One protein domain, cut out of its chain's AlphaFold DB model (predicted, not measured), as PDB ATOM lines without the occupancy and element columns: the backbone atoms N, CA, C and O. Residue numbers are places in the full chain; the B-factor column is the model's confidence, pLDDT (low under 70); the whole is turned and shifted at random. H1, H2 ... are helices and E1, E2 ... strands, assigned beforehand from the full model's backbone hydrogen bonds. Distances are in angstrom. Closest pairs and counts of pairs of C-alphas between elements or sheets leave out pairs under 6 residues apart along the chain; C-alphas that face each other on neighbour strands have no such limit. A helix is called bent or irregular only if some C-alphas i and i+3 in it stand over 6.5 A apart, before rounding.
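This is residues 70 to 212 of the 222 residues of an uncharacterized protein of Synechococcus sp. A15-28 (UniProt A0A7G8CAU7). Three helices, H2, H3 and H5, form an up-and-down bundle, each running against the one before it; H1 packs on H2, and the short H4 lies beyond H1, on its side away from H2. A two-stranded antiparallel sheet, E1 - E2, sits at the end of the bundle where H2 begins and H3 ends. The printed part has 143 residues, with five named helices and two named strands in the order H1 H2 H3 E1 H4 E2 H5, and is mostly helix. It is compact, with a radius of gyration of the C-alphas of 15.0 A and spans of 40 by 38 by 24 A.

Begin with H1, residues 73 to 91, which forms a helical hairpin with H2, residues 101 to 116; they touch, closest at the C-alphas of Leu 82 and Pro 103, 5.5 A, at a shallow tilt of 33 degrees, only just short of steep. H2 is the hub, touching three helices. With its residues 101 to 105 alone it touches H3, residues 122 to 143, in a second helical hairpin; the closest C-alphas are Ala 101 and Ala 139, 6.2 A. Look next at E1, residues 148 to 150, and E2, residues 180 to 184: N 149 and O 181 are 2.8 A apart, within hydrogen-bond range. Residues 99 to 100 also pair, antiparallel, with residues 183 to 184 of E2. H4, residues 155 to 163, is close to H1 but not clearly touching, with the C-alphas of Ala 84 and Ala 156 closest at 6.5 A. H5, residues 186 to 207, touches H2 at a steep tilt of 44 degrees, closest at the C-alphas of Ala 108 and His 197, 5.4 A. H5 touches H3 at 27 degrees, shallow, opposite ways, closest at the C-alphas of Lys 127 and Thr 207, 6.2 A. Every O i to N i+4 pair is within hydrogen-bond range in H2, against 13 of 15 in H1, 12 of 18 in H3, 4 of 5 in H4 and 16 of 18 in H5.

Find C-alpha 73 at (9.331, -39.615, 40.811); from there H1 runs 27.8 A to C-alpha 91. H2 covers 23.0 A, and H3 32.6 A with a kink of 29 degrees near residue 130. E1 measures 7.0 A; H4 and E2 measure 13.0 A each. H5 runs 31.9 A to C-alpha 207 at (0.867, -48.451, 55.079) and is only just irregular: C-alphas 187 and 190 are 6.7 A apart.

The farthest C-alphas, Gly 93 and Ala 212, are 43.3 A apart. The printed part has no cut; the link from H4 to E2, residues 164 to 179, is long. No printed residue is under 70 in pLDDT.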
ATOM      1  N   LYS A  70      12.745 -34.991  47.119       93.44
ATOM      2  CA  LYS A  70      12.341 -34.052  46.065       93.44
ATOM      3  C   LYS A  70      12.708 -34.517  44.657       93.44
ATOM      4  O   LYS A  70      12.094 -34.075  43.689       93.44
ATOM      5  N   ASP A  71      13.655 -35.448  44.547       92.00
ATOM      6  CA  ASP A  71      14.077 -36.037  43.276       92.00
ATOM      7  C   ASP A  71      13.317 -37.326  42.944       92.00
ATOM      8  O   ASP A  71      13.451 -37.870  41.842       92.00
ATOM      9  N   LYS A  72      12.520 -37.844  43.887       91.88
ATOM     10  CA  LYS A  72      11.762 -39.080  43.690       91.88
ATOM     11  C   LYS A  72      10.573 -38.817  42.784       91.88
ATOM     12  O   LYS A  72       9.876 -37.812  42.903       91.88
ATOM     13  N   THR A  73      10.331 -39.753  41.873       92.56
ATOM     14  CA  THR A  73       9.331 -39.615  40.811       92.56
ATOM     15  C   THR A  73       7.938 -39.298  41.350       92.56
ATOM     16  O   THR A  73       7.290 -38.411  40.814       92.56
ATOM     17  N   TYR A  74       7.511 -39.967  42.426       94.44
ATOM     18  CA  TYR A  74       6.206 -39.726  43.050       94.44
ATOM     19  C   TYR A  74       6.075 -38.302  43.606       94.44
ATOM     20  O   TYR A  74       5.109 -37.614  43.302       94.44
ATOM     21  N   TYR A  75       7.089 -37.819  44.331       95.88
ATOM     22  CA  TYR A  75       7.114 -36.448  44.847       95.88
ATOM     23  C   TYR A  75       7.058 -35.423  43.706       95.88
ATOM     24  O   TYR A  75       6.262 -34.489  43.732       95.88
ATOM     25  N   ARG A  76       7.893 -35.606  42.673       95.69
ATOM     26  CA  ARG A  76       7.925 -34.713  41.502       95.69
ATOM     27  C   ARG A  76       6.588 -34.683  40.769       95.69
ATOM     28  O   ARG A  76       6.195 -33.624  40.300       95.69
ATOM     29  N   TRP A  77       5.917 -35.828  40.683       95.88
ATOM     30  CA  TRP A  77       4.598 -35.958  40.080       95.88
ATOM     31  C   TRP A  77       3.517 -35.198  40.865       95.88
ATOM     32  O   TRP A  77       2.765 -34.444  40.255       95.88
ATOM     33  N   LEU A  78       3.487 -35.308  42.202       97.25
ATOM     34  CA  LEU A  78       2.573 -34.519  43.043       97.25
ATOM     35  C   LEU A  78       2.822 -33.018  42.888       97.25
ATOM     36  O   LEU A  78       1.893 -32.259  42.626       97.25
ATOM     37  N   ARG A  79       4.089 -32.597  42.995       97.50
ATOM     38  CA  ARG A  79       4.471 -31.186  42.861       97.50
ATOM     39  C   ARG A  79       4.101 -30.625  41.488       97.50
ATOM     40  O   ARG A  79       3.587 -29.520  41.413       97.50
ATOM     41  N   PHE A  80       4.309 -31.398  40.423       96.81
ATOM     42  CA  PHE A  80       3.913 -31.011  39.070       96.81
ATOM     43  C   PHE A  80       2.406 -30.735  38.960       96.81
ATOM     44  O   PHE A  80       2.003 -29.728  38.383       96.81
ATOM     45  N   HIS A  81       1.568 -31.613  39.518       96.75
ATOM     46  CA  HIS A  81       0.120 -31.409  39.497       96.75
ATOM     47  C   HIS A  81      -0.316 -30.225  40.366       96.75
ATOM     48  O   HIS A  81      -1.178 -29.463  39.935       96.75
ATOM     49  N   LEU A  82       0.304 -30.043  41.535       97.50
ATOM     50  CA  LEU A  82       0.065 -28.887  42.397       97.50
ATOM     51  C   LEU A  82       0.380 -27.570  41.673       97.50
ATOM     52  O   LEU A  82      -0.473 -26.690  41.614       97.50
ATOM     53  N   GLU A  83       1.564 -27.461  41.065       96.50
ATOM     54  CA  GLU A  83       1.983 -26.274  40.305       96.50
ATOM     55  C   GLU A  83       1.018 -25.986  39.144       96.50
ATOM     56  O   GLU A  83       0.609 -24.844  38.943       96.50
ATOM     57  N   ALA A  84       0.590 -27.019  38.409       95.88
ATOM     58  CA  ALA A  84      -0.367 -26.864  37.313       95.88
ATOM     59  C   ALA A  84      -1.735 -26.337  37.781       95.88
ATOM     60  O   ALA A  84      -2.364 -25.553  37.071       95.88
ATOM     61  N   MET A  85      -2.198 -26.756  38.960       96.19
ATOM     62  CA  MET A  85      -3.446 -26.268  39.548       96.19
ATOM     63  C   MET A  85      -3.302 -24.835  40.050       96.19
ATOM     64  O   MET A  85      -4.114 -23.997  39.683       96.19
ATOM     65  N   GLN A  86      -2.243 -24.527  40.803       94.38
ATOM     66  CA  GLN A  86      -1.965 -23.171  41.293       94.38
ATOM     67  C   GLN A  86      -1.849 -22.162  40.139       94.38
ATOM     68  O   GLN A  86      -2.377 -21.055  40.219       94.38
ATOM     69  N   GLN A  87      -1.206 -22.558  39.035       93.69
ATOM     70  CA  GLN A  87      -1.129 -21.743  37.821       93.69
ATOM     71  C   GLN A  87      -2.521 -21.490  37.227       93.69
ATOM     72  O   GLN A  87      -2.822 -20.370  36.832       93.69
ATOM     73  N   ALA A  88      -3.371 -22.518  37.169       93.25
ATOM     74  CA  ALA A  88      -4.714 -22.391  36.620       93.25
ATOM     75  C   ALA A  88      -5.653 -21.590  37.533       93.25
ATOM     76  O   ALA A  88      -6.508 -20.873  37.025       93.25
ATOM     77  N   GLU A  89      -5.490 -21.661  38.857       93.38
ATOM     78  CA  GLU A  89      -6.282 -20.879  39.816       93.38
ATOM     79  C   GLU A  89      -6.143 -19.369  39.604       93.38
ATOM     80  O   GLU A  89      -7.128 -18.645  39.760       93.38
ATOM     81  N   ALA A  90      -4.969 -18.906  39.164       88.00
ATOM     82  CA  ALA A  90      -4.752 -17.505  38.807       88.00
ATOM     83  C   ALA A  90      -5.706 -17.028  37.694       88.00
ATOM     84  O   ALA A  90      -6.173 -15.890  37.726       88.00
ATOM     85  N   ASP A  91      -6.054 -17.915  36.759       89.81
ATOM     86  CA  ASP A  91      -6.957 -17.628  35.640       89.81
ATOM     87  C   ASP A  91      -8.433 -17.938  35.968       89.81
ATOM     88  O   ASP A  91      -9.337 -17.574  35.214       89.81
ATOM     89  N   MET A  92      -8.715 -18.601  37.097       91.31
ATOM     90  CA  MET A  92     -10.074 -18.998  37.491       91.31
ATOM     91  C   MET A  92     -10.891 -17.868  38.125       91.31
ATOM     92  O   MET A  92     -12.100 -18.042  38.306       91.31
ATOM     93  N   GLY A  93     -10.268 -16.740  38.483       87.56
ATOM     94  CA  GLY A  93     -10.940 -15.624  39.156       87.56
ATOM     95  C   GLY A  93     -11.537 -16.038  40.502       87.56
ATOM     96  O   GLY A  93     -12.736 -15.860  40.722       87.56
ATOM     97  N   LEU A  94     -10.729 -16.684  41.346       90.19
ATOM     98  CA  LEU A  94     -11.100 -17.022  42.723       90.19
ATOM     99  C   LEU A  94     -11.169 -15.749  43.577       90.19
ATOM    100  O   LEU A  94     -10.410 -14.807  43.339       90.19
ATOM    101  N   ALA A  95     -12.082 -15.708  44.549       88.38
ATOM    102  CA  ALA A  95     -12.126 -14.609  45.508       88.38
ATOM    103  C   ALA A  95     -10.950 -14.688  46.499       88.38
ATOM    104  O   ALA A  95     -10.307 -15.728  46.650       88.38
ATOM    105  N   ASP A  96     -10.679 -13.588  47.206       85.44
ATOM    106  CA  ASP A  96      -9.594 -13.537  48.189       85.44
ATOM    107  C   ASP A  96      -9.747 -14.640  49.249       85.44
ATOM    108  O   ASP A  96     -10.745 -14.726  49.966       85.44
ATOM    109  N   GLY A  97      -8.724 -15.491  49.349       86.69
ATOM    110  CA  GLY A  97      -8.677 -16.608  50.291       86.69
ATOM    111  C   GLY A  97      -9.407 -17.877  49.839       86.69
ATOM    112  O   GLY A  97      -9.292 -18.890  50.530       86.69
ATOM    113  N   GLU A  98     -10.098 -17.866  48.696       93.19
ATOM    114  CA  GLU A  98     -10.583 -19.093  48.063       93.19
ATOM    115  C   GLU A  98      -9.431 -19.874  47.424       93.19
ATOM    116  O   GLU A  98      -8.480 -19.311  46.884       93.19
ATOM    117  N   THR A  99      -9.524 -21.199  47.474       95.25
ATOM    118  CA  THR A  99      -8.568 -22.101  46.822       95.25
ATOM    119  C   THR A  99      -9.244 -23.428  46.511       95.25
ATOM    120  O   THR A  99     -10.246 -23.791  47.129       95.25
ATOM    121  N   GLY A 100      -8.731 -24.172  45.546       96.88
ATOM    122  CA  GLY A 100      -9.206 -25.505  45.235       96.88
ATOM    123  C   GLY A 100      -8.902 -26.498  46.354       96.88
ATOM    124  O   GLY A 100      -7.860 -26.449  47.009       96.88
ATOM    125  N   ALA A 101      -9.785 -27.478  46.526       97.44
ATOM    126  CA  ALA A 101      -9.553 -28.579  47.457       97.44
ATOM    127  C   ALA A 101      -8.327 -29.428  47.070       97.44
ATOM    128  O   ALA A 101      -7.597 -29.908  47.938       97.44
ATOM    129  N   TRP A 102      -8.079 -29.594  45.764       97.62
ATOM    130  CA  TRP A 102      -6.969 -30.394  45.233       97.62
ATOM    131  C   TRP A 102      -5.579 -29.860  45.618       97.62
ATOM    132  O   TRP A 102      -4.796 -30.640  46.158       97.62
ATOM    133  N   PRO A 103      -5.246 -28.572  45.435       97.06
ATOM    134  CA  PRO A 103      -3.994 -28.018  45.940       97.06
ATOM    135  C   PRO A 103      -3.777 -28.250  47.434       97.06
ATOM    136  O   PRO A 103      -2.711 -28.727  47.816       97.06
ATOM    137  N   VAL A 104      -4.799 -28.013  48.264       97.38
ATOM    138  CA  VAL A 104      -4.691 -28.158  49.726       97.38
ATOM    139  C   VAL A 104      -4.327 -29.592  50.131       97.38
ATOM    140  O   VAL A 104      -3.429 -29.792  50.948       97.38
ATOM    141  N   MET A 105      -4.959 -30.608  49.530       97.31
ATOM    142  CA  MET A 105      -4.627 -32.012  49.824       97.31
ATOM    143  C   MET A 105      -3.236 -32.421  49.306       97.31
ATOM    144  O   MET A 105      -2.533 -33.181  49.974       97.31
ATOM    145  N   LEU A 106      -2.806 -31.913  48.142       98.06
ATOM    146  CA  LEU A 106      -1.476 -32.209  47.594       98.06
ATOM    147  C   LEU A 106      -0.364 -31.532  48.408       98.06
ATOM    148  O   LEU A 106       0.695 -32.127  48.602       98.06
ATOM    149  N   GLU A 107      -0.602 -30.321  48.910       97.69
ATOM    150  CA  GLU A 107       0.295 -29.619  49.832       97.69
ATOM    151  C   GLU A 107       0.462 -30.391  51.144       97.69
ATOM    152  O   GLU A 107       1.598 -30.633  51.563       97.69
ATOM    153  N   ALA A 108      -0.643 -30.842  51.748       97.19
ATOM    154  CA  ALA A 108      -0.613 -31.662  52.958       97.19
ATOM    155  C   ALA A 108       0.207 -32.945  52.742       97.19
ATOM    156  O   ALA A 108       1.107 -33.271  53.521       97.19
ATOM    157  N   GLU A 109      -0.021 -33.641  51.628       97.88
ATOM    158  CA  GLU A 109       0.731 -34.843  51.291       97.88
ATOM    159  C   GLU A 109       2.228 -34.575  51.100       97.88
ATOM    160  O   GLU A 109       3.063 -35.283  51.666       97.88
ATOM    161  N   LEU A 110       2.592 -33.534  50.345       98.00
ATOM    162  CA  LEU A 110       3.989 -33.144  50.153       98.00
ATOM    163  C   LEU A 110       4.664 -32.800  51.487       98.00
ATOM    164  O   LEU A 110       5.798 -33.227  51.709       98.00
ATOM    165  N   ARG A 111       3.962 -32.111  52.395       97.19
ATOM    166  CA  ARG A 111       4.449 -31.787  53.745       97.19
ATOM    167  C   ARG A 111       4.712 -33.049  54.570       97.19
ATOM    168  O   ARG A 111       5.758 -33.156  55.216       97.19
ATOM    169  N   ILE A 112       3.821 -34.038  54.502       97.12
ATOM    170  CA  ILE A 112       3.996 -35.344  55.158       97.12
ATOM    171  C   ILE A 112       5.210 -36.083  54.575       97.12
ATOM    172  O   ILE A 112       6.040 -36.609  55.325       97.12
ATOM    173  N   LEU A 113       5.364 -36.095  53.247       96.25
ATOM    174  CA  LEU A 113       6.515 -36.713  52.582       96.25
ATOM    175  C   LEU A 113       7.834 -36.016  52.944       96.25
ATOM    176  O   LEU A 113       8.834 -36.699  53.183       96.25
ATOM    177  N   ASP A 114       7.844 -34.686  53.016       95.31
ATOM    178  CA  ASP A 114       9.010 -33.902  53.421       95.31
ATOM    179  C   ASP A 114       9.386 -34.165  54.884       95.31
ATOM    180  O   ASP A 114      10.571 -34.312  55.198       95.31
ATOM    181  N   HIS A 115       8.407 -34.307  55.778       95.31
ATOM    182  CA  HIS A 115       8.674 -34.626  57.178       95.31
ATOM    183  C   HIS A 115       9.210 -36.044  57.346       95.31
ATOM    184  O   HIS A 115      10.308 -36.225  57.871       95.31
ATOM    185  N   TYR A 116       8.495 -37.069  56.868       93.12
ATOM    186  CA  TYR A 116       8.875 -38.465  57.120       93.12
ATOM    187  C   TYR A 116      10.017 -38.954  56.229       93.12
ATOM    188  O   TYR A 116      10.806 -39.789  56.671       93.12
ATOM    189  N   GLN A 117      10.209 -38.363  55.047       92.12
ATOM    190  CA  GLN A 117      11.209 -38.778  54.054       92.12
ATOM    191  C   GLN A 117      11.124 -40.285  53.720       92.12
ATOM    192  O   GLN A 117      12.147 -40.976  53.789       92.12
ATOM    193  N   PRO A 118       9.941 -40.830  53.358       91.62
ATOM    194  CA  PRO A 118       9.830 -42.236  52.983       91.62
ATOM    195  C   PRO A 118      10.734 -42.564  51.803       91.62
ATOM    196  O   PRO A 118      11.122 -41.705  51.002       91.62
ATOM    197  N   VAL A 119      11.060 -43.840  51.658       90.25
ATOM    198  CA  VAL A 119      11.975 -44.301  50.615       90.25
ATOM    199  C   VAL A 119      11.368 -44.141  49.227       90.25
ATOM    200  O   VAL A 119      12.115 -43.855  48.291       90.25
ATOM    201  N   LEU A 120      10.041 -44.216  49.105       89.44
ATOM    202  CA  LEU A 120       9.285 -44.140  47.851       89.44
ATOM    203  C   LEU A 120       9.844 -45.094  46.785       89.44
ATOM    204  O   LEU A 120       9.915 -44.769  45.601       89.44
ATOM    205  N   GLY A 121      10.278 -46.277  47.230       85.25
ATOM    206  CA  GLY A 121      10.571 -47.407  46.354       85.25
ATOM    207  C   GLY A 121       9.287 -48.075  45.857       85.25
ATOM    208  O   GLY A 121       8.181 -47.608  46.128       85.25
ATOM    209  N   LEU A 122       9.420 -49.207  45.161       82.94
ATOM    210  CA  LEU A 122       8.255 -49.972  44.703       82.94
ATOM    211  C   LEU A 122       7.253 -50.296  45.837       82.94
ATOM    212  O   LEU A 122       6.066 -50.062  45.615       82.94
ATOM    213  N   PRO A 123       7.682 -50.723  47.047       83.94
ATOM    214  CA  PRO A 123       6.740 -51.043  48.121       83.94
ATOM    215  C   PRO A 123       5.883 -49.839  48.531       83.94
ATOM    216  O   PRO A 123       4.657 -49.893  48.472       83.94
ATOM    217  N   ASP A 124       6.521 -48.711  48.852       89.31
ATOM    218  CA  ASP A 124       5.823 -47.478  49.226       89.31
ATOM    219  C   ASP A 124       4.936 -46.954  48.084       89.31
ATOM    220  O   ASP A 124       3.788 -46.594  48.306       89.31
ATOM    221  N   THR A 125       5.438 -46.932  46.842       88.06
ATOM    222  CA  THR A 125       4.690 -46.374  45.694       88.06
ATOM    223  C   THR A 125       3.464 -47.204  45.320       88.06
ATOM    224  O   THR A 125       2.496 -46.660  44.790       88.06
ATOM    225  N   LEU A 126       3.463 -48.506  45.612       86.94
ATOM    226  CA  LEU A 126       2.273 -49.335  45.458       86.94
ATOM    227  C   LEU A 126       1.243 -49.075  46.554       86.94
ATOM    228  O   LEU A 126       0.056 -49.011  46.240       86.94
ATOM    229  N   LYS A 127       1.678 -48.840  47.795       88.56
ATOM    230  CA  LYS A 127       0.785 -48.422  48.887       88.56
ATOM    231  C   LYS A 127       0.231 -47.015  48.665       88.56
ATOM    232  O   LYS A 127      -0.945 -46.778  48.911       88.56
ATOM    233  N   ALA A 128       1.018 -46.128  48.060       92.56
ATOM    234  CA  ALA A 128       0.612 -44.773  47.699       92.56
ATOM    235  C   ALA A 128      -0.559 -44.711  46.696       92.56
ATOM    236  O   ALA A 128      -1.193 -43.668  46.560       92.56
ATOM    237  N   LYS A 129      -0.891 -45.813  46.004       90.06
ATOM    238  CA  LYS A 129      -2.105 -45.892  45.172       90.06
ATOM    239  C   LYS A 129      -3.389 -45.808  45.998       90.06
ATOM    240  O   LYS A 129      -4.382 -45.294  45.503       90.06
ATOM    241  N   ALA A 130      -3.365 -46.259  47.254       90.81
ATOM    242  CA  ALA A 130      -4.518 -46.175  48.146       90.81
ATOM    243  C   ALA A 130      -4.869 -44.728  48.544       90.81
ATOM    244  O   ALA A 130      -5.948 -44.497  49.078       90.81
ATOM    245  N   LEU A 131      -4.007 -43.747  48.242       95.12
ATOM    246  CA  LEU A 131      -4.315 -42.328  48.427       95.12
ATOM    247  C   LEU A 131      -5.303 -41.800  47.380       95.12
ATOM    248  O   LEU A 131      -6.019 -40.849  47.667       95.12
ATOM    249  N   ALA A 132      -5.381 -42.405  46.189       93.88
ATOM    250  CA  ALA A 132      -6.299 -41.962  45.139       93.88
ATOM    251  C   ALA A 132      -7.776 -41.940  45.596       93.88
ATOM    252  O   ALA A 132      -8.380 -40.868  45.539       93.88
ATOM    253  N   PRO A 133      -8.353 -43.028  46.152       94.38
ATOM    254  CA  PRO A 133      -9.735 -42.999  46.639       94.38
ATOM    255  C   PRO A 133      -9.954 -42.039  47.818       94.38
ATOM    256  O   PRO A 133     -11.046 -41.488  47.949       94.38
ATOM    257  N   ILE A 134      -8.937 -41.799  48.659       96.06
ATOM    258  CA  ILE A 134      -9.022 -40.799  49.736       96.06
ATOM    259  C   ILE A 134      -9.156 -39.396  49.141       96.06
ATOM    260  O   ILE A 134     -10.070 -38.663  49.513       96.06
ATOM    261  N   ARG A 135      -8.298 -39.040  48.177       96.75
ATOM    262  CA  ARG A 135      -8.353 -37.734  47.501       96.75
ATOM    263  C   ARG A 135      -9.694 -37.509  46.802       96.75
ATOM    264  O   ARG A 135     -10.282 -36.445  46.954       96.75
ATOM    265  N   GLU A 136     -10.211 -38.519  46.102       95.94
ATOM    266  CA  GLU A 136     -11.523 -38.440  45.442       95.94
ATOM    267  C   GLU A 136     -12.678 -38.287  46.445       95.94
ATOM    268  O   GLU A 136     -13.610 -37.518  46.204       95.94
ATOM    269  N   THR A 137     -12.608 -38.966  47.594       96.06
ATOM    270  CA  THR A 137     -13.608 -38.830  48.667       96.06
ATOM    271  C   THR A 137     -13.606 -37.411  49.236       96.06
ATOM    272  O   THR A 137     -14.660 -36.778  49.286       96.06
ATOM    273  N   LEU A 138     -12.427 -36.885  49.586       96.75
ATOM    274  CA  LEU A 138     -12.258 -35.518  50.092       96.75
ATOM    275  C   LEU A 138     -12.740 -34.476  49.072       96.75
ATOM    276  O   LEU A 138     -13.490 -33.561  49.409       96.75
ATOM    277  N   ALA A 139     -12.371 -34.634  47.796       96.31
ATOM    278  CA  ALA A 139     -12.842 -33.758  46.726       96.31
ATOM    279  C   ALA A 139     -14.373 -33.798  46.592       96.31
ATOM    280  O   ALA A 139     -15.016 -32.754  46.485       96.31
ATOM    281  N   SER A 140     -14.973 -34.989  46.642       95.19
ATOM    282  CA  SER A 140     -16.425 -35.164  46.515       95.19
ATOM    283  C   SER A 140     -17.200 -34.529  47.674       95.19
ATOM    284  O   SER A 140     -18.264 -33.952  47.451       95.19
ATOM    285  N   GLN A 141     -16.666 -34.585  48.898       95.31
ATOM    286  CA  GLN A 141     -17.261 -33.924  50.065       95.31
ATOM    287  C   GLN A 141     -17.330 -32.405  49.873       95.31
ATOM    288  O   GLN A 141     -18.381 -31.808  50.100       95.31
ATOM    289  N   VAL A 142     -16.247 -31.784  49.394       96.06
ATOM    290  CA  VAL A 142     -16.233 -30.340  49.109       96.06
ATOM    291  C   VAL A 142     -17.142 -30.012  47.924       96.06
ATOM    292  O   VAL A 142     -17.886 -29.036  47.973       96.06
ATOM    293  N   ALA A 143     -17.148 -30.846  46.880       94.62
ATOM    294  CA  ALA A 143     -18.014 -30.655  45.716       94.62
ATOM    295  C   ALA A 143     -19.501 -30.611  46.103       94.62
ATOM    296  O   ALA A 143     -20.262 -29.815  45.554       94.62
ATOM    297  N   ALA A 144     -19.906 -31.430  47.080       94.00
ATOM    298  CA  ALA A 144     -21.277 -31.486  47.580       94.00
ATOM    299  C   ALA A 144     -21.740 -30.185  48.268       94.00
ATOM    300  O   ALA A 144     -22.944 -29.965  48.391       94.00
ATOM    301  N   LEU A 145     -20.814 -29.302  48.663       91.31
ATOM    302  CA  LEU A 145     -21.129 -27.966  49.189       91.31
ATOM    303  C   LEU A 145     -21.549 -26.978  48.086       91.31
ATOM    304  O   LEU A 145     -22.051 -25.896  48.385       91.31
ATOM    305  N   GLY A 146     -21.375 -27.347  46.813       86.81
ATOM    306  CA  GLY A 146     -21.944 -26.650  45.658       86.81
ATOM    307  C   GLY A 146     -21.037 -25.618  44.984       86.81
ATOM    308  O   GLY A 146     -21.376 -25.165  43.892       86.81
ATOM    309  N   ASN A 147     -19.882 -25.269  45.565       91.50
ATOM    310  CA  ASN A 147     -18.916 -24.376  44.914       91.50
ATOM    311  C   ASN A 147     -17.889 -25.187  44.108       91.50
ATOM    312  O   ASN A 147     -16.953 -25.769  44.658       91.50
ATOM    313  N   VAL A 148     -18.091 -25.256  42.791       95.31
ATOM    314  CA  VAL A 148     -17.292 -26.081  41.877       95.31
ATOM    315  C   VAL A 148     -16.950 -25.287  40.621       95.31
ATOM    316  O   VAL A 148     -17.804 -24.627  40.029       95.31
ATOM    317  N   LYS A 149     -15.701 -25.407  40.170       95.44
ATOM    318  CA  LYS A 149     -15.236 -24.970  38.849       95.44
ATOM    319  C   LYS A 149     -14.846 -26.169  37.987       95.44
ATOM    320  O   LYS A 149     -14.866 -27.315  38.432       95.44
ATOM    321  N   ALA A 150     -14.514 -25.899  36.729       94.19
ATOM    322  CA  ALA A 150     -14.005 -26.900  35.805       94.19
ATOM    323  C   ALA A 150     -12.480 -26.785  35.679       94.19
ATOM    324  O   ALA A 150     -11.965 -25.710  35.379       94.19
ATOM    325  N   PHE A 151     -11.768 -27.900  35.837       94.50
ATOM    326  CA  PHE A 151     -10.324 -27.985  35.622       94.50
ATOM    327  C   PHE A 151      -9.956 -29.220  34.793       94.50
ATOM    328  O   PHE A 151     -10.463 -30.319  35.007       94.50
ATOM    329  N   HIS A 152      -9.047 -29.047  33.833       92.88
ATOM    330  CA  HIS A 152      -8.539 -30.136  32.999       92.88
ATOM    331  C   HIS A 152      -7.297 -30.786  33.624       92.88
ATOM    332  O   HIS A 152      -6.167 -30.458  33.261       92.88
ATOM    333  N   PHE A 153      -7.507 -31.763  34.508       92.56
ATOM    334  CA  PHE A 153      -6.439 -32.457  35.245       92.56
ATOM    335  C   PHE A 153      -5.340 -33.071  34.366       92.56
ATOM    336  O   PHE A 153      -4.189 -33.195  34.788       92.56
ATOM    337  N   GLU A 154      -5.679 -33.464  33.139       91.31
ATOM    338  CA  GLU A 154      -4.752 -34.147  32.238       91.31
ATOM    339  C   GLU A 154      -3.982 -33.211  31.310       91.31
ATOM    340  O   GLU A 154      -2.943 -33.609  30.790       91.31
ATOM    341  N   ALA A 155      -4.462 -31.982  31.095       91.50
ATOM    342  CA  ALA A 155      -3.944 -31.108  30.044       91.50
ATOM    343  C   ALA A 155      -2.447 -30.822  30.221       91.50
ATOM    344  O   ALA A 155      -1.667 -31.003  29.285       91.50
ATOM    345  N   ALA A 156      -2.032 -30.461  31.440       91.38
ATOM    346  CA  ALA A 156      -0.628 -30.209  31.748       91.38
ATOM    347  C   ALA A 156       0.236 -31.463  31.534       91.38
ATOM    348  O   ALA A 156       1.311 -31.389  30.937       91.38
ATOM    349  N   LEU A 157      -0.238 -32.631  31.985       92.06
ATOM    350  CA  LEU A 157       0.501 -33.886  31.848       92.06
ATOM    351  C   LEU A 157       0.628 -34.319  30.381       92.06
ATOM    352  O   LEU A 157       1.688 -34.796  29.976       92.06
ATOM    353  N   ASN A 158      -0.424 -34.140  29.584       91.50
ATOM    354  CA  ASN A 158      -0.416 -34.448  28.157       91.50
ATOM    355  C   ASN A 158       0.580 -33.543  27.415       91.50
ATOM    356  O   ASN A 158       1.436 -34.053  26.696       91.50
ATOM    357  N   ALA A 159       0.578 -32.237  27.702       92.00
ATOM    358  CA  ALA A 159       1.560 -31.299  27.155       92.00
ATOM    359  C   ALA A 159       3.009 -31.629  27.567       92.00
ATOM    360  O   ALA A 159       3.947 -31.397  26.803       92.00
ATOM    361  N   LEU A 160       3.222 -32.182  28.768       92.12
ATOM    362  CA  LEU A 160       4.540 -32.660  29.195       92.12
ATOM    363  C   LEU A 160       4.963 -33.917  28.421       92.12
ATOM    364  O   LEU A 160       6.114 -34.012  27.998       92.12
ATOM    365  N   LYS A 161       4.049 -34.874  28.214       90.69
ATOM    366  CA  LYS A 161       4.314 -36.127  27.482       90.69
ATOM    367  C   LYS A 161       4.677 -35.907  26.012       90.69
ATOM    368  O   LYS A 161       5.414 -36.708  25.447       90.69
ATOM    369  N   GLU A 162       4.198 -34.825  25.405       90.88
ATOM    370  CA  GLU A 162       4.594 -34.421  24.048       90.88
ATOM    371  C   GLU A 162       6.062 -33.978  23.966       90.88
ATOM    372  O   GLU A 162       6.705 -34.137  22.931       90.88
ATOM    373  N   LYS A 163       6.603 -33.430  25.060       89.69
ATOM    374  CA  LYS A 163       7.977 -32.907  25.130       89.69
ATOM    375  C   LYS A 163       8.964 -33.937  25.662       89.69
ATOM    376  O   LYS A 163      10.121 -33.957  25.252       89.69
ATOM    377  N   GLU A 164       8.514 -34.782  26.582       89.69
ATOM    378  CA  GLU A 164       9.354 -35.734  27.294       89.69
ATOM    379  C   GLU A 164       8.691 -37.105  27.374       89.69
ATOM    380  O   GLU A 164       7.543 -37.249  27.794       89.69
ATOM    381  N   ASN A 165       9.464 -38.152  27.077       80.06
ATOM    382  CA  ASN A 165       9.014 -39.519  27.298       80.06
ATOM    383  C   ASN A 165       9.058 -39.850  28.798       80.06
ATOM    384  O   ASN A 165      10.069 -40.322  29.324       80.06
ATOM    385  N   ASN A 166       7.952 -39.590  29.492       84.19
ATOM    386  CA  ASN A 166       7.743 -39.977  30.882       84.19
ATOM    387  C   ASN A 166       6.604 -41.005  31.003       84.19
ATOM    388  O   ASN A 166       5.671 -41.045  30.204       84.19
ATOM    389  N   ARG A 167       6.673 -41.852  32.036       85.50
ATOM    390  CA  ARG A 167       5.637 -42.857  32.351       85.50
ATOM    391  C   ARG A 167       4.671 -42.378  33.440       85.50
ATOM    392  O   ARG A 167       4.130 -43.203  34.177       85.50
ATOM    393  N   TRP A 168       4.515 -41.063  33.615       90.50
ATOM    394  CA  TRP A 168       3.644 -40.527  34.659       90.50
ATOM    395  C   TRP A 168       2.176 -40.768  34.313       90.50
ATOM    396  O   TRP A 168       1.753 -40.714  33.151       90.50
ATOM    397  N   LYS A 169       1.406 -41.083  35.351       89.25
ATOM    398  CA  LYS A 169      -0.028 -41.349  35.261       89.25
ATOM    399  C   LYS A 169      -0.821 -40.092  35.604       89.25
ATOM    400  O   LYS A 169      -0.270 -39.154  36.171       89.25
ATOM    401  N   HIS A 170      -2.097 -40.094  35.240       91.31
ATOM    402  CA  HIS A 170      -3.036 -39.049  35.635       91.31
ATOM    403  C   HIS A 170      -3.210 -39.034  37.158       91.31
ATOM    404  O   HIS A 170      -3.008 -40.057  37.814       91.31
ATOM    405  N   LEU A 171      -3.528 -37.858  37.709       92.94
ATOM    406  CA  LEU A 171      -3.746 -37.679  39.146       92.94
ATOM    407  C   LEU A 171      -5.000 -38.401  39.638       92.94
ATOM    408  O   LEU A 171      -4.977 -39.013  40.704       92.94
ATOM    409  N   ARG A 172      -6.070 -38.291  38.854       91.94
ATOM    410  CA  ARG A 172      -7.378 -38.874  39.128       91.94
ATOM    411  C   ARG A 172      -7.498 -40.221  38.434       91.94
ATOM    412  O   ARG A 172      -6.960 -40.407  37.339       91.94
ATOM    413  N   ASP A 173      -8.213 -41.139  39.069       81.75
ATOM    414  CA  ASP A 173      -8.593 -42.401  38.446       81.75
ATOM    415  C   ASP A 173      -9.800 -42.159  37.522       81.75
ATOM    416  O   ASP A 173     -10.748 -41.476  37.899       81.75
ATOM    417  N   GLY A 174      -9.777 -42.699  36.300       77.00
ATOM    418  CA  GLY A 174     -10.867 -42.535  35.332       77.00
ATOM    419  C   GLY A 174     -10.386 -42.354  33.894       77.00
ATOM    420  O   GLY A 174      -9.220 -42.591  33.579       77.00
ATOM    421  N   ASP A 175     -11.304 -41.949  33.021       75.38
ATOM    422  CA  ASP A 175     -11.077 -41.694  31.591       75.38
ATOM    423  C   ASP A 175     -10.733 -40.225  31.275       75.38
ATOM    424  O   ASP A 175     -10.713 -39.831  30.110       75.38
ATOM    425  N   GLY A 176     -10.505 -39.405  32.307       76.62
ATOM    426  CA  GLY A 176     -10.174 -37.986  32.160       76.62
ATOM    427  C   GLY A 176     -11.362 -37.069  31.863       76.62
ATOM    428  O   GLY A 176     -11.171 -35.870  31.637       76.62
ATOM    429  N   SER A 177     -12.590 -37.600  31.855       83.50
ATOM    430  CA  SER A 177     -13.799 -36.812  31.582       83.50
ATOM    431  C   SER A 177     -14.212 -35.914  32.751       83.50
ATOM    432  O   SER A 177     -14.772 -34.836  32.528       83.50
ATOM    433  N   ASP A 178     -13.903 -36.320  33.985       90.38
ATOM    434  CA  ASP A 178     -14.279 -35.582  35.185       90.38
ATOM    435  C   ASP A 178     -13.372 -34.359  35.405       90.38
ATOM    436  O   ASP A 178     -12.176 -34.454  35.706       90.38
ATOM    437  N   ARG A 179     -13.986 -33.181  35.272       93.62
ATOM    438  CA  ARG A 179     -13.350 -31.866  35.432       93.62
ATOM    439  C   ARG A 179     -13.750 -31.160  36.720       93.62
ATOM    440  O   ARG A 179     -13.441 -29.984  36.872       93.62
ATOM    441  N   THR A 180     -14.447 -31.846  37.617       95.19
ATOM    442  CA  THR A 180     -14.934 -31.292  38.881       95.19
ATOM    443  C   THR A 180     -13.760 -30.775  39.703       95.19
ATOM    444  O   THR A 180     -12.881 -31.535  40.113       95.19
ATOM    445  N   TYR A 181     -13.747 -29.466  39.939       96.75
ATOM    446  CA  TYR A 181     -12.731 -28.775  40.718       96.75
ATOM    447  C   TYR A 181     -13.397 -28.031  41.882       96.75
ATOM    448  O   TYR A 181     -13.864 -26.903  41.704       96.75
ATOM    449  N   PRO A 182     -13.524 -28.670  43.056       97.12
ATOM    450  CA  PRO A 182     -14.204 -28.083  44.206       97.12
ATOM    451  C   PRO A 182     -13.410 -26.912  44.784       97.12
ATOM    452  O   PRO A 182     -12.193 -27.021  44.950       97.12
ATOM    453  N   ILE A 183     -14.103 -25.826  45.119       97.12
ATOM    454  CA  ILE A 183     -13.517 -24.613  45.694       97.12
ATOM    455  C   ILE A 183     -13.863 -24.532  47.182       97.12
ATOM    456  O   ILE A 183     -15.022 -24.660  47.579       97.12
ATOM    457  N   LEU A 184     -12.844 -24.298  48.000       96.19
ATOM    458  CA  LEU A 184     -12.954 -24.015  49.425       96.19
ATOM    459  C   LEU A 184     -13.037 -22.509  49.645       96.19
ATOM    460  O   LEU A 184     -12.269 -21.746  49.055       96.19
ATOM    461  N   SER A 185     -13.917 -22.093  50.554       94.12
ATOM    462  CA  SER A 185     -13.888 -20.739  51.100       94.12
ATOM    463  C   SER A 185     -12.696 -20.559  52.046       94.12
ATOM    464  O   SER A 185     -12.165 -21.530  52.597       94.12
ATOM    465  N   ALA A 186     -12.320 -19.304  52.301       91.56
ATOM    466  CA  ALA A 186     -11.270 -18.967  53.262       91.56
ATOM    467  C   ALA A 186     -11.535 -19.560  54.663       91.56
ATOM    468  O   ALA A 186     -10.609 -20.022  55.327       91.56
ATOM    469  N   GLU A 187     -12.801 -19.594  55.088       91.81
ATOM    470  CA  GLU A 187     -13.228 -20.135  56.385       91.81
ATOM    471  C   GLU A 187     -13.133 -21.667  56.440       91.81
ATOM    472  O   GLU A 187     -12.696 -22.230  57.443       91.81
ATOM    473  N   ALA A 188     -13.505 -22.355  55.355       92.88
ATOM    474  CA  ALA A 188     -13.498 -23.817  55.293       92.88
ATOM    475  C   ALA A 188     -12.088 -24.402  55.104       92.88
ATOM    476  O   ALA A 188     -11.843 -25.552  55.473       92.88
ATOM    477  N   ARG A 189     -11.151 -23.618  54.551       93.12
ATOM    478  CA  ARG A 189      -9.793 -24.065  54.211       93.12
ATOM    479  C   ARG A 189      -9.054 -24.694  55.390       93.12
ATOM    480  O   ARG A 189      -8.432 -25.737  55.215       93.12
ATOM    481  N   GLY A 190      -9.105 -24.072  56.570       93.31
ATOM    482  CA  GLY A 190      -8.383 -24.559  57.752       93.31
ATOM    483  C   GLY A 190      -8.886 -25.924  58.222       93.31
ATOM    484  O   GLY A 190      -8.094 -26.844  58.413       93.31
ATOM    485  N   GLY A 191     -10.210 -26.077  58.330       95.00
ATOM    486  CA  GLY A 191     -10.833 -27.347  58.712       95.00
ATOM    487  C   GLY A 191     -10.566 -28.455  57.693       95.00
ATOM    488  O   GLY A 191     -10.167 -29.552  58.071       95.00
ATOM    489  N   PHE A 192     -10.693 -28.144  56.399       96.56
ATOM    490  CA  PHE A 192     -10.400 -29.107  55.339       96.56
ATOM    491  C   PHE A 192      -8.921 -29.513  55.303       96.56
ATOM    492  O   PHE A 192      -8.616 -30.682  55.093       96.56
ATOM    493  N   HIS A 193      -7.992 -28.576  55.526       95.94
ATOM    494  CA  HIS A 193      -6.565 -28.896  55.600       95.94
ATOM    495  C   HIS A 193      -6.271 -29.895  56.726       95.94
ATOM    496  O   HIS A 193      -5.548 -30.860  56.493       95.94
ATOM    497  N   ALA A 194      -6.855 -29.699  57.913       96.50
ATOM    498  CA  ALA A 194      -6.701 -30.630  59.030       96.50
ATOM    499  C   ALA A 194      -7.269 -32.021  58.697       96.50
ATOM    500  O   ALA A 194      -6.573 -33.019  58.862       96.50
ATOM    501  N   GLU A 195      -8.483 -32.091  58.139       97.19
ATOM    502  CA  GLU A 195      -9.105 -33.359  57.734       97.19
ATOM    503  C   GLU A 195      -8.278 -34.096  56.667       97.19
ATOM    504  O   GLU A 195      -7.998 -35.292  56.797       97.19
ATOM    505  N   ALA A 196      -7.851 -33.383  55.622       97.25
ATOM    506  CA  ALA A 196      -7.033 -33.945  54.556       97.25
ATOM    507  C   ALA A 196      -5.674 -34.419  55.085       97.25
ATOM    508  O   ALA A 196      -5.233 -35.518  54.741       97.25
ATOM    509  N   HIS A 197      -5.027 -33.617  55.939       97.38
ATOM    510  CA  HIS A 197      -3.778 -33.986  56.598       97.38
ATOM    511  C   HIS A 197      -3.950 -35.267  57.401       97.38
ATOM    512  O   HIS A 197      -3.208 -36.212  57.158       97.38
ATOM    513  N   ASP A 198      -4.939 -35.340  58.291       97.00
ATOM    514  CA  ASP A 198      -5.152 -36.498  59.157       97.00
ATOM    515  C   ASP A 198      -5.436 -37.765  58.338       97.00
ATOM    516  O   ASP A 198      -4.842 -38.817  58.585       97.00
ATOM    517  N   ALA A 199      -6.295 -37.687  57.318       97.06
ATOM    518  CA  ALA A 199      -6.613 -38.832  56.464       97.06
ATOM    519  C   ALA A 199      -5.382 -39.349  55.694       97.06
ATOM    520  O   ALA A 199      -5.108 -40.555  55.667       97.06
ATOM    521  N   ILE A 200      -4.617 -38.440  55.079       97.50
ATOM    522  CA  ILE A 200      -3.433 -38.772  54.276       97.50
ATOM    523  C   ILE A 200      -2.290 -39.257  55.171       97.50
ATOM    524  O   ILE A 200      -1.646 -40.266  54.868       97.50
ATOM    525  N   HIS A 201      -2.046 -38.566  56.283       96.75
ATOM    526  CA  HIS A 201      -1.010 -38.897  57.256       96.75
ATOM    527  C   HIS A 201      -1.236 -40.291  57.833       96.75
ATOM    528  O   HIS A 201      -0.325 -41.123  57.763       96.75
ATOM    529  N   ASN A 202      -2.458 -40.582  58.291       95.19
ATOM    530  CA  ASN A 202      -2.816 -41.888  58.835       95.19
ATOM    531  C   ASN A 202      -2.573 -43.010  57.823       95.19
ATOM    532  O   ASN A 202      -1.981 -44.041  58.167       95.19
ATOM    533  N   LEU A 203      -2.965 -42.823  56.556       94.56
ATOM    534  CA  LEU A 203      -2.719 -43.831  55.525       94.56
ATOM    535  C   LEU A 203      -1.216 -44.016  55.269       94.56
ATOM    536  O   LEU A 203      -0.737 -45.150  55.222       94.56
ATOM    537  N   ILE A 204      -0.450 -42.931  55.131       94.88
ATOM    538  CA  ILE A 204       0.998 -43.004  54.887       94.88
ATOM    539  C   ILE A 204       1.704 -43.715  56.044       94.88
ATOM    540  O   ILE A 204       2.485 -44.640  55.813       94.88
ATOM    541  N   ARG A 205       1.417 -43.334  57.293       94.00
ATOM    542  CA  ARG A 205       2.070 -43.908  58.476       94.00
ATOM    543  C   ARG A 205       1.720 -45.370  58.706       94.00
ATOM    544  O   ARG A 205       2.599 -46.123  59.114       94.00
ATOM    545  N   SER A 206       0.485 -45.768  58.415       90.12
ATOM    546  CA  SER A 206       0.031 -47.150  58.598       90.12
ATOM    547  C   SER A 206       0.447 -48.092  57.467       90.12
ATOM    548  O   SER A 206       0.564 -49.294  57.699       90.12
ATOM    549  N   THR A 207       0.677 -47.582  56.250       89.31
ATOM    550  CA  THR A 207       0.867 -48.451  55.079       89.31
ATOM    551  C   THR A 207       2.252 -48.412  54.455       89.31
ATOM    552  O   THR A 207       2.619 -49.413  53.839       89.31
ATOM    553  N   PHE A 208       3.025 -47.325  54.576       91.56
ATOM    554  CA  PHE A 208       4.318 -47.215  53.888       91.56
ATOM    555  C   PHE A 208       5.370 -48.062  54.609       91.56
ATOM    556  O   PHE A 208       5.798 -47.690  55.707       91.56
ATOM    557  N   PRO A 209       5.844 -49.176  54.014       87.31
ATOM    558  CA  PRO A 209       6.715 -50.100  54.731       87.31
ATOM    559  C   PRO A 209       8.052 -49.474  55.127       87.31
ATOM    560  O   PRO A 209       8.637 -49.855  56.138       87.31
ATOM    561  N   SER A 210       8.535 -48.483  54.370       87.75
ATOM    562  CA  SER A 210       9.782 -47.794  54.713       87.75
ATOM    563  C   SER A 210       9.696 -46.919  55.966       87.75
ATOM    564  O   SER A 210      10.735 -46.534  56.506       87.75
ATOM    565  N   LEU A 211       8.482 -46.622  56.438       89.56
ATOM    566  CA  LEU A 211       8.223 -45.821  57.630       89.56
ATOM    567  C   LEU A 211       7.863 -46.665  58.861       89.56
ATOM    568  O   LEU A 211       7.573 -46.085  59.907       89.56
ATOM    569  N   ALA A 212       7.880 -47.999  58.765       85.62
ATOM    570  CA  ALA A 212       7.516 -48.885  59.874       85.62
ATOM    571  C   ALA A 212       8.348 -48.614  61.144       85.62
ATOM    572  O   ALA A 212       7.795 -48.539  62.235       85.62
TER     573      ALA A 212